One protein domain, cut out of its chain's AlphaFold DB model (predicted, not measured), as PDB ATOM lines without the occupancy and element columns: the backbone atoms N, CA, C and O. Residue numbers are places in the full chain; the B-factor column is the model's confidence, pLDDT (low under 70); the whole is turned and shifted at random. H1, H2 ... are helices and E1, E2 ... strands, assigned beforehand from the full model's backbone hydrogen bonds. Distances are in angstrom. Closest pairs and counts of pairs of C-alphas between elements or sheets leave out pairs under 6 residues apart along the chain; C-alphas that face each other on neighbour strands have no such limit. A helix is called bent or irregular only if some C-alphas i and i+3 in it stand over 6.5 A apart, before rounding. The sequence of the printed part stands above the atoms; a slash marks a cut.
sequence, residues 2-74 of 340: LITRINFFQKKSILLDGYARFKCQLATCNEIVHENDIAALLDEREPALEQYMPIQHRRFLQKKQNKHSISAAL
ATOM      1  N   LEU A   2     197.757 148.328 179.460       37.50
ATOM      2  CA  LEU A   2     196.923 147.746 180.533       37.50
ATOM      3  C   LEU A   2     195.411 147.705 180.223       37.50
ATOM      4  O   LEU A   2     194.729 146.783 180.648       37.50
ATOM      5  N   ILE A   3     194.885 148.658 179.448       36.16
ATOM      6  CA  ILE A   3     193.438 148.773 179.167       36.16
ATOM      7  C   ILE A   3     192.908 147.557 178.379       36.16
ATOM      8  O   ILE A   3     191.806 147.075 178.628       36.16
ATOM      9  N   THR A   4     193.723 146.974 177.494       42.47
ATOM     10  CA  THR A   4     193.389 145.734 176.773       42.47
ATOM     11  C   THR A   4     193.414 144.493 177.672       42.47
ATOM     12  O   THR A   4     192.728 143.519 177.368       42.47
ATOM     13  N   ARG A   5     194.138 144.538 178.804       46.53
ATOM     14  CA  ARG A   5     194.244 143.445 179.786       46.53
ATOM     15  C   ARG A   5     193.064 143.371 180.759       46.53
ATOM     16  O   ARG A   5     193.004 142.428 181.529       46.53
ATOM     17  N   ILE A   6     192.120 144.316 180.750       45.69
ATOM     18  CA  ILE A   6     191.005 144.333 181.720       45.69
ATOM     19  C   ILE A   6     189.725 143.694 181.155       45.69
ATOM     20  O   ILE A   6     189.028 142.977 181.868       45.69
ATOM     21  N   ASN A   7     189.498 143.787 179.838       43.81
ATOM     22  CA  ASN A   7     188.494 142.970 179.129       43.81
ATOM     23  C   ASN A   7     188.807 141.449 179.157       43.81
ATOM     24  O   ASN A   7     188.004 140.630 178.706       43.81
ATOM     25  N   PHE A   8     189.971 141.076 179.698       48.97
ATOM     26  CA  PHE A   8     190.529 139.730 179.858       48.97
ATOM     27  C   PHE A   8     189.677 138.797 180.731       48.97
ATOM     28  O   PHE A   8     189.482 137.635 180.379       48.97
ATOM     29  N   PHE A   9     189.104 139.299 181.832       50.00
ATOM     30  CA  PHE A   9     188.428 138.447 182.823       50.00
ATOM     31  C   PHE A   9     187.044 137.937 182.400       50.00
ATOM     32  O   PHE A   9     186.508 137.021 183.024       50.00
ATOM     33  N   GLN A  10     186.430 138.518 181.364       44.62
ATOM     34  CA  GLN A  10     185.033 138.225 181.034       44.62
ATOM     35  C   GLN A  10     184.825 137.111 180.002       44.62
ATOM     36  O   GLN A  10     183.730 136.555 179.976       44.62
ATOM     37  N   LYS A  11     185.811 136.781 179.149       44.47
ATOM     38  CA  LYS A  11     185.511 136.043 177.900       44.47
ATOM     39  C   LYS A  11     186.350 134.807 177.560       44.47
ATOM     40  O   LYS A  11     185.961 134.110 176.627       44.47
ATOM     41  N   LYS A  12     187.454 134.497 178.251       51.22
ATOM     42  CA  LYS A  12     188.314 133.347 177.886       51.22
ATOM     43  C   LYS A  12     188.855 132.584 179.101       51.22
ATOM     44  O   LYS A  12     190.039 132.648 179.407       51.22
ATOM     45  N   SER A  13     187.985 131.836 179.773       52.19
ATOM     46  CA  SER A  13     188.400 130.706 180.614       52.19
ATOM     47  C   SER A  13     188.482 129.455 179.743       52.19
ATOM     48  O   SER A  13     187.529 129.166 179.019       52.19
ATOM     49  N   ILE A  14     189.584 128.712 179.808       48.06
ATOM     50  CA  ILE A  14     189.702 127.399 179.162       48.06
ATOM     51  C   ILE A  14     189.779 126.359 180.284       48.06
ATOM     52  O   ILE A  14     190.516 126.550 181.250       48.06
ATOM     53  N   LEU A  15     188.988 125.292 180.169       47.75
ATOM     54  CA  LEU A  15     189.135 124.094 180.992       47.75
ATOM     55  C   LEU A  15     190.336 123.312 180.450       47.75
ATOM     56  O   LEU A  15     190.250 122.744 179.364       47.75
ATOM     57  N   LEU A  16     191.454 123.332 181.173       44.53
ATOM     58  CA  LEU A  16     192.535 122.358 181.003       44.53
ATOM     59  C   LEU A  16     192.436 121.391 182.184       44.53
ATOM     60  O   LEU A  16     192.366 121.841 183.328       44.53
ATOM     61  N   ASP A  17     192.355 120.093 181.900       43.91
ATOM     62  CA  ASP A  17     192.335 119.013 182.900       43.91
ATOM     63  C   ASP A  17     191.230 119.136 183.967       43.91
ATOM     64  O   ASP A  17     191.382 118.688 185.097       43.91
ATOM     65  N   GLY A  18     190.101 119.774 183.631       50.53
ATOM     66  CA  GLY A  18     188.988 119.995 184.566       50.53
ATOM     67  C   GLY A  18     189.097 121.259 185.433       50.53
ATOM     68  O   GLY A  18     188.142 121.590 186.134       50.53
ATOM     69  N   TYR A  19     190.182 122.036 185.321       52.72
ATOM     70  CA  TYR A  19     190.401 123.270 186.086       52.72
ATOM     71  C   TYR A  19     190.223 124.514 185.200       52.72
ATOM     72  O   TYR A  19     190.766 124.608 184.097       52.72
ATOM     73  N   ALA A  20     189.472 125.510 185.681       55.94
ATOM     74  CA  ALA A  20     189.302 126.783 184.980       55.94
ATOM     75  C   ALA A  20     190.555 127.657 185.162       55.94
ATOM     76  O   ALA A  20     190.729 128.274 186.211       55.94
ATOM     77  N   ARG A  21     191.421 127.728 184.142       65.56
ATOM     78  CA  ARG A  21     192.640 128.557 184.164       65.56
ATOM     79  C   ARG A  21     192.585 129.672 183.114       65.56
ATOM     80  O   ARG A  21     191.959 129.528 182.059       65.56
ATOM     81  N   PHE A  22     193.236 130.800 183.404       71.06
ATOM     82  CA  PHE A  22     193.356 131.924 182.469       71.06
ATOM     83  C   PHE A  22     194.598 131.737 181.600       71.06
ATOM     84  O   PHE A  22     195.711 131.625 182.114       71.06
ATOM     85  N   LYS A  23     194.409 131.716 180.278       70.19
ATOM     86  CA  LYS A  23     195.522 131.730 179.321       70.19
ATOM     87  C   LYS A  23     195.903 133.156 178.956       70.19
ATOM     88  O   LYS A  23     195.053 134.050 178.941       70.19
ATOM     89  N   CYS A  24     197.168 133.342 178.593       73.56
ATOM     90  CA  CYS A  24     197.617 134.563 177.945       73.56
ATOM     91  C   CYS A  24     196.754 134.888 176.704       73.56
ATOM     92  O   CYS A  24     196.282 134.005 175.989       73.56
ATOM     93  N   GLN A  25     196.514 136.179 176.452       66.94
ATOM     94  CA  GLN A  25     195.662 136.634 175.347       66.94
ATOM     95  C   GLN A  25     196.342 136.506 173.974       66.94
ATOM     96  O   GLN A  25     195.647 136.469 172.953       66.94
ATOM     97  N   LEU A  26     197.678 136.471 173.933       77.12
ATOM     98  CA  LEU A  26     198.411 136.322 172.681       77.12
ATOM     99  C   LEU A  26     198.168 134.923 172.112       77.12
ATOM    100  O   LEU A  26     198.455 133.930 172.767       77.12
ATOM    101  N   ALA A  27     197.682 134.851 170.869       69.62
ATOM    102  CA  ALA A  27     197.382 133.585 170.192       69.62
ATOM    103  C   ALA A  27     198.609 132.664 170.039       69.62
ATOM    104  O   ALA A  27     198.458 131.461 169.875       69.62
ATOM    105  N   THR A  28     199.811 133.234 170.102       79.12
ATOM    106  CA  THR A  28     201.096 132.529 170.038       79.12
ATOM    107  C   THR A  28     201.636 132.113 171.408       79.12
ATOM    108  O   THR A  28     202.641 131.414 171.472       79.12
ATOM    109  N   CYS A  29     201.007 132.540 172.505       75.38
ATOM    110  CA  CYS A  29     201.469 132.287 173.864       75.38
ATOM    111  C   CYS A  29     200.574 131.240 174.537       75.38
ATOM    112  O   CYS A  29     199.381 131.463 174.736       75.38
ATOM    113  N   ASN A  30     201.167 130.107 174.914       74.69
ATOM    114  CA  ASN A  30     200.485 129.034 175.646       74.69
ATOM    115  C   ASN A  30     200.678 129.119 177.169       74.69
ATOM    116  O   ASN A  30     200.294 128.198 177.887       74.69
ATOM    117  N   GLU A  31     201.251 130.214 177.664       80.25
ATOM    118  CA  GLU A  31     201.537 130.388 179.082       80.25
ATOM    119  C   GLU A  31     200.253 130.630 179.889       80.25
ATOM    120  O   GLU A  31     199.333 131.353 179.473       80.25
ATOM    121  N   ILE A  32     200.190 129.975 181.046       75.75
ATOM    122  CA  ILE A  32     199.089 130.073 182.000       75.75
ATOM    123  C   ILE A  32     199.440 131.175 182.993       75.75
ATOM    124  O   ILE A  32     200.527 131.169 183.565       75.75
ATOM    125  N   VAL A  33     198.516 132.106 183.218       79.44
ATOM    126  CA  VAL A  33     198.728 133.179 184.195       79.44
ATOM    127  C   VAL A  33     198.646 132.596 185.605       79.44
ATOM    128  O   VAL A  33     197.673 131.910 185.932       79.44
ATOM    129  N   HIS A  34     199.655 132.867 186.432       82.00
ATOM    130  CA  HIS A  34     199.713 132.360 187.799       82.00
ATOM    131  C   HIS A  34     198.645 133.029 188.686       82.00
ATOM    132  O   HIS A  34     198.299 134.198 188.505       82.00
ATOM    133  N   GLU A  35     198.118 132.306 189.681       77.56
ATOM    134  CA  GLU A  35     197.061 132.826 190.567       77.56
ATOM    135  C   GLU A  35     197.516 134.061 191.364       77.56
ATOM    136  O   GLU A  35     196.740 135.001 191.534       77.56
ATOM    137  N   ASN A  36     198.788 134.104 191.773       83.19
ATOM    138  CA  ASN A  36     199.386 135.275 192.430       83.19
ATOM    139  C   ASN A  36     199.361 136.533 191.548       83.19
ATOM    140  O   ASN A  36     199.097 137.620 192.057       83.19
ATOM    141  N   ASP A  37     199.576 136.400 190.235       83.19
ATOM    142  CA  ASP A  37     199.557 137.545 189.317       83.19
ATOM    143  C   ASP A  37     198.134 138.088 189.159       83.19
ATOM    144  O   ASP A  37     197.904 139.298 189.124       83.19
ATOM    145  N   ILE A  38     197.150 137.186 189.121       80.25
ATOM    146  CA  ILE A  38     195.728 137.535 189.133       80.25
ATOM    147  C   ILE A  38     195.358 138.249 190.439       80.25
ATOM    148  O   ILE A  38     194.652 139.256 190.402       80.25
ATOM    149  N   ALA A  39     195.839 137.757 191.584       82.62
ATOM    150  CA  ALA A  39     195.587 138.370 192.882       82.62
ATOM    151  C   ALA A  39     196.205 139.774 192.983       82.62
ATOM    152  O   ALA A  39     195.532 140.688 193.453       82.62
ATOM    153  N   ALA A  40     197.424 139.967 192.470       85.25
ATOM    154  CA  ALA A  40     198.087 141.270 192.429       85.25
ATOM    155  C   ALA A  40     197.328 142.282 191.550       85.25
ATOM    156  O   ALA A  40     197.175 143.444 191.917       85.25
ATOM    157  N   LEU A  41     196.778 141.838 190.412       83.75
ATOM    158  CA  LEU A  41     195.960 142.676 189.521       83.75
ATOM    159  C   LEU A  41     194.566 143.012 190.080       83.75
ATOM    160  O   LEU A  41     193.881 143.879 189.534       83.75
ATOM    161  N   LEU A  42     194.121 142.314 191.124       83.50
ATOM    162  CA  LEU A  42     192.824 142.516 191.771       83.50
ATOM    163  C   LEU A  42     192.959 143.044 193.207       83.50
ATOM    164  O   LEU A  42     191.942 143.155 193.891       83.50
ATOM    165  N   ASP A  43     194.173 143.381 193.653       85.94
ATOM    166  CA  ASP A  43     194.421 143.855 195.013       85.94
ATOM    167  C   ASP A  43     193.661 145.160 195.272       85.94
ATOM    168  O   ASP A  43     193.726 146.100 194.482       85.94
ATOM    169  N   GLU A  44     192.922 145.217 196.377       83.88
ATOM    170  CA  GLU A  44     192.178 146.398 196.810       83.88
ATOM    171  C   GLU A  44     193.091 147.491 197.370       83.88
ATOM    172  O   GLU A  44     192.705 148.659 197.375       83.88
ATOM    173  N   ARG A  45     194.278 147.115 197.862       87.31
ATOM    174  CA  ARG A  45     195.202 148.020 198.555       87.31
ATOM    175  C   ARG A  45     196.010 148.896 197.611       87.31
ATOM    176  O   ARG A  45     196.558 149.893 198.065       87.31
ATOM    177  N   GLU A  46     196.062 148.547 196.326       87.31
ATOM    178  CA  GLU A  46     196.834 149.283 195.332       87.31
ATOM    179  C   GLU A  46     196.001 150.447 194.750       87.31
ATOM    180  O   GLU A  46     195.035 150.206 194.003       87.31
ATOM    181  N   PRO A  47     196.335 151.714 195.074       84.25
ATOM    182  CA  PRO A  47     195.576 152.878 194.618       84.25
ATOM    183  C   PRO A  47     195.797 153.164 193.128       84.25
ATOM    184  O   PRO A  47     194.889 153.651 192.457       84.25
ATOM    185  N   ALA A  48     196.957 152.798 192.564       85.31
ATOM    186  CA  ALA A  48     197.256 153.014 191.145       85.31
ATOM    187  C   ALA A  48     196.302 152.248 190.209       85.31
ATOM    188  O   ALA A  48     196.086 152.641 189.062       85.31
ATOM    189  N   LEU A  49     195.695 151.165 190.701       80.06
ATOM    190  CA  LEU A  49     194.738 150.361 189.947       80.06
ATOM    191  C   LEU A  49     193.353 151.010 189.840       80.06
ATOM    192  O   LEU A  49     192.585 150.632 188.956       80.06
ATOM    193  N   GLU A  50     193.026 151.991 190.684       84.62
ATOM    194  CA  GLU A  50     191.706 152.634 190.693       84.62
ATOM    195  C   GLU A  50     191.419 153.402 189.399       84.62
ATOM    196  O   GLU A  50     190.287 153.392 188.914       84.62
ATOM    197  N   GLN A  51     192.462 153.963 188.777       84.94
ATOM    198  CA  GLN A  51     192.372 154.621 187.472       84.94
ATOM    199  C   GLN A  51     191.905 153.667 186.358       84.94
ATOM    200  O   GLN A  51     191.314 154.103 185.371       84.94
ATOM    201  N   TYR A  52     192.175 152.369 186.502       80.44
ATOM    202  CA  TYR A  52     191.894 151.367 185.475       80.44
ATOM    203  C   TYR A  52     190.677 150.504 185.806       80.44
ATOM    204  O   TYR A  52     189.971 150.061 184.897       80.44
ATOM    205  N   MET A  53     190.436 150.241 187.091       80.75
ATOM    206  CA  MET A  53     189.321 149.431 187.555       80.75
ATOM    207  C   MET A  53     188.834 149.900 188.935       80.75
ATOM    208  O   MET A  53     189.589 149.850 189.914       80.75
ATOM    209  N   PRO A  54     187.546 150.271 189.066       84.31
ATOM    210  CA  PRO A  54     187.007 150.711 190.344       84.31
ATOM    211  C   PRO A  54     187.057 149.577 191.375       84.31
ATOM    212  O   PRO A  54     186.875 148.399 191.046       84.31
ATOM    213  N   ILE A  55     187.256 149.938 192.646       84.38
ATOM    214  CA  ILE A  55     187.411 148.997 193.773       84.38
ATOM    215  C   ILE A  55     186.244 147.998 193.846       84.38
ATOM    216  O   ILE A  55     186.443 146.805 194.074       84.38
ATOM    217  N   GLN A  56     185.017 148.457 193.584       80.19
ATOM    218  CA  GLN A  56     183.825 147.600 193.592       80.19
ATOM    219  C   GLN A  56     183.891 146.485 192.539       80.19
ATOM    220  O   GLN A  56     183.472 145.356 192.796       80.19
ATOM    221  N   HIS A  57     184.440 146.783 191.358       79.81
ATOM    222  CA  HIS A  57     184.582 145.798 190.292       79.81
ATOM    223  C   HIS A  57     185.722 144.814 190.587       79.81
ATOM    224  O   HIS A  57     185.541 143.614 190.387       79.81
ATOM    225  N   ARG A  58     186.838 145.290 191.163       78.94
ATOM    226  CA  ARG A  58     187.938 144.432 191.650       78.94
ATOM    227  C   ARG A  58     187.447 143.411 192.675       78.94
ATOM    228  O   ARG A  58     187.630 142.213 192.473       78.94
ATOM    229  N   ARG A  59     186.698 143.862 193.688       80.25
ATOM    230  CA  ARG A  59     186.027 143.007 194.688       80.25
ATOM    231  C   ARG A  59     185.169 141.920 194.064       80.25
ATOM    232  O   ARG A  59     185.221 140.755 194.460       80.25
ATOM    233  N   PHE A  60     184.356 142.302 193.084       80.88
ATOM    234  CA  PHE A  60     183.488 141.365 192.386       80.88
ATOM    235  C   PHE A  60     184.293 140.305 191.620       80.88
ATOM    236  O   PHE A  60     183.993 139.113 191.729       80.88
ATOM    237  N   LEU A  61     185.323 140.719 190.877       79.75
ATOM    238  CA  LEU A  61     186.179 139.808 190.117       79.75
ATOM    239  C   LEU A  61     186.990 138.890 191.029       79.75
ATOM    240  O   LEU A  61     187.048 137.693 190.765       79.75
ATOM    241  N   GLN A  62     187.526 139.406 192.133       81.38
ATOM    242  CA  GLN A  62     188.257 138.614 193.119       81.38
ATOM    243  C   GLN A  62     187.347 137.568 193.771       81.38
ATOM    244  O   GLN A  62     187.693 136.390 193.845       81.38
ATOM    245  N   LYS A  63     186.117 137.949 194.141       79.56
ATOM    246  CA  LYS A  63     185.106 137.003 194.640       79.56
ATOM    247  C   LYS A  63     184.778 135.918 193.612       79.56
ATOM    248  O   LYS A  63     184.623 134.751 193.974       79.56
ATOM    249  N   LYS A  64     184.652 136.288 192.334       77.62
ATOM    250  CA  LYS A  64     184.395 135.341 191.243       77.62
ATOM    251  C   LYS A  64     185.585 134.394 191.044       77.62
ATOM    252  O   LYS A  64     185.368 133.192 190.927       77.62
ATOM    253  N   GLN A  65     186.808 134.918 191.073       76.56
ATOM    254  CA  GLN A  65     188.043 134.149 190.941       76.56
ATOM    255  C   GLN A  65     188.203 133.126 192.061       76.56
ATOM    256  O   GLN A  65     188.372 131.943 191.783       76.56
ATOM    257  N   ASN A  66     188.065 133.557 193.316       76.56
ATOM    258  CA  ASN A  66     188.179 132.674 194.476       76.56
ATOM    259  C   ASN A  66     187.155 131.537 194.403       76.56
ATOM    260  O   ASN A  66     187.477 130.388 194.679       76.56
ATOM    261  N   LYS A  67     185.930 131.831 193.953       74.50
ATOM    262  CA  LYS A  67     184.907 130.804 193.733       74.50
ATOM    263  C   LYS A  67     185.334 129.774 192.681       74.50
ATOM    264  O   LYS A  67     185.081 128.589 192.885       74.50
ATOM    265  N   HIS A  68     185.949 130.210 191.579       71.31
ATOM    266  CA  HIS A  68     186.430 129.315 190.525       71.31
ATOM    267  C   HIS A  68     187.632 128.478 190.969       71.31
ATOM    268  O   HIS A  68     187.616 127.272 190.745       71.31
ATOM    269  N   SER A  69     188.613 129.082 191.647       71.75
ATOM    270  CA  SER A  69     189.789 128.378 192.178       71.75
ATOM    271  C   SER A  69     189.381 127.313 193.206       71.75
ATOM    272  O   SER A  69     189.720 126.146 193.038       71.75
ATOM    273  N   ILE A  70     188.507 127.649 194.167       71.31
ATOM    274  CA  ILE A  70     187.960 126.678 195.136       71.31
ATOM    275  C   ILE A  70     187.191 125.556 194.429       71.31
ATOM    276  O   ILE A  70     187.347 124.392 194.777       71.31
ATOM    277  N   SER A  71     186.361 125.882 193.431       68.06
ATOM    278  CA  SER A  71     185.614 124.855 192.693       68.06
ATOM    279  C   SER A  71     186.498 123.946 191.847       68.06
ATOM    280  O   SER A  71     186.089 122.832 191.556       68.06
ATOM    281  N   ALA A  72     187.667 124.437 191.436       67.12
ATOM    282  CA  ALA A  72     188.619 123.681 190.647       67.12
ATOM    283  C   ALA A  72     189.469 122.787 191.563       67.12
ATOM    284  O   ALA A  72     189.624 121.618 191.268       67.12
ATOM    285  N   ALA A  73     189.933 123.295 192.709       67.00
ATOM    286  CA  ALA A  73     190.740 122.547 193.680       67.00
ATOM    287  C   ALA A  73     190.025 121.338 194.318       67.00
ATOM    288  O   ALA A  73     190.676 120.494 194.930       67.00
ATOM    289  N   LEU A  74     188.698 121.260 194.217       67.69
ATOM    290  CA  LEU A  74     187.917 120.150 194.748       67.69
ATOM    291  C   LEU A  74     187.760 119.050 193.679       67.69
ATOM    292  O   LEU A  74     187.365 119.360 192.552       67.69
TER     293      LEU A  74
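This is residues 2 to 74 of the 340 residues of the protein "IBR domain-containing protein" of Caenorhabditis japonica (UniProt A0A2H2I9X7). One long helix, H3, runs along one side of the domain, with the shorter H2 side by side with it in the opposite direction and a small two-strand hairpin, E1 and E2, near its last turns, where residues 65 to 73 of H3 pack on E2. The short H1 lies near the middle of H3, and two long loops, residues 23 to 34 and residues 42 to 54, join the hairpin to H2 and H2 to H3. The printed part has 73 residues, with three named helices and two named strands in the order H1, E1, E2, H2, H3; the sheet, in the order E1, E2, is antiparallel, and the class is mixed, helices and strands. The whole is compact, with a radius of gyration of the C-alphas of 12.6 A, and spans 36 by 31 by 19 A.

H1 is residues 7 to 10, beginning at C-alpha 7, (188.494, 142.970, 179.129); it is neither bent nor irregular, but only just: C-alphas 7 and 10 are 6.2 A apart. E1 is residues 13 to 16, 9.3 A long, and E2 is residues 19 to 22, 9.8 A long. H2, residues 35 to 41, measures 10.0 A and begins at C-alpha 35, (197.061, 132.826, 190.567). H3, residues 55 to 73, measures 26.7 A and ends at C-alpha 73, (190.740, 122.547, 193.680).

H1 and H3 are close but not clearly touching; their closest C-alphas, of Phe 9 and Leu 61, are 7.8 A apart. E1 and E2 form a hairpin, antiparallel with 132 degrees between their directions. N 19 and O 16, 3.0 A, and N 21 and O 14, 3.3 A, are within hydrogen-bond range. E2 and H3 have 6 pairs of C-alphas within 8 A, the closest being those of Tyr 19 and Ala 72, 4.9 A apart. E1 and H3 are apart. H2 and H3 are close but not clearly touching, with the closest C-alphas, of Ala 39 and Gln 62, 7.3 A apart; they run opposite ways at a shallow tilt of 3 degrees. H1 and H2 are apart. In H2 and H3 every O i to N i+4 pair is within hydrogen-bond range; H1 is too short for such a pair, and its 1 pair of O i to N i+3 has 0 within range.

The C-alphas farthest apart, of Asp 17 and Pro 47, are 36.0 A apart. The printed part has no cut. The links H1 to E1 and E1 to E2 are tight; the links E2 to H2, 12 residues, and H2 to H3, 13 residues, are long. The mean pLDDT of the printed part is 70.0, and 26 residues are under 70: residues 2 to 21, residue 25, residue 27 and residues 71 to 74.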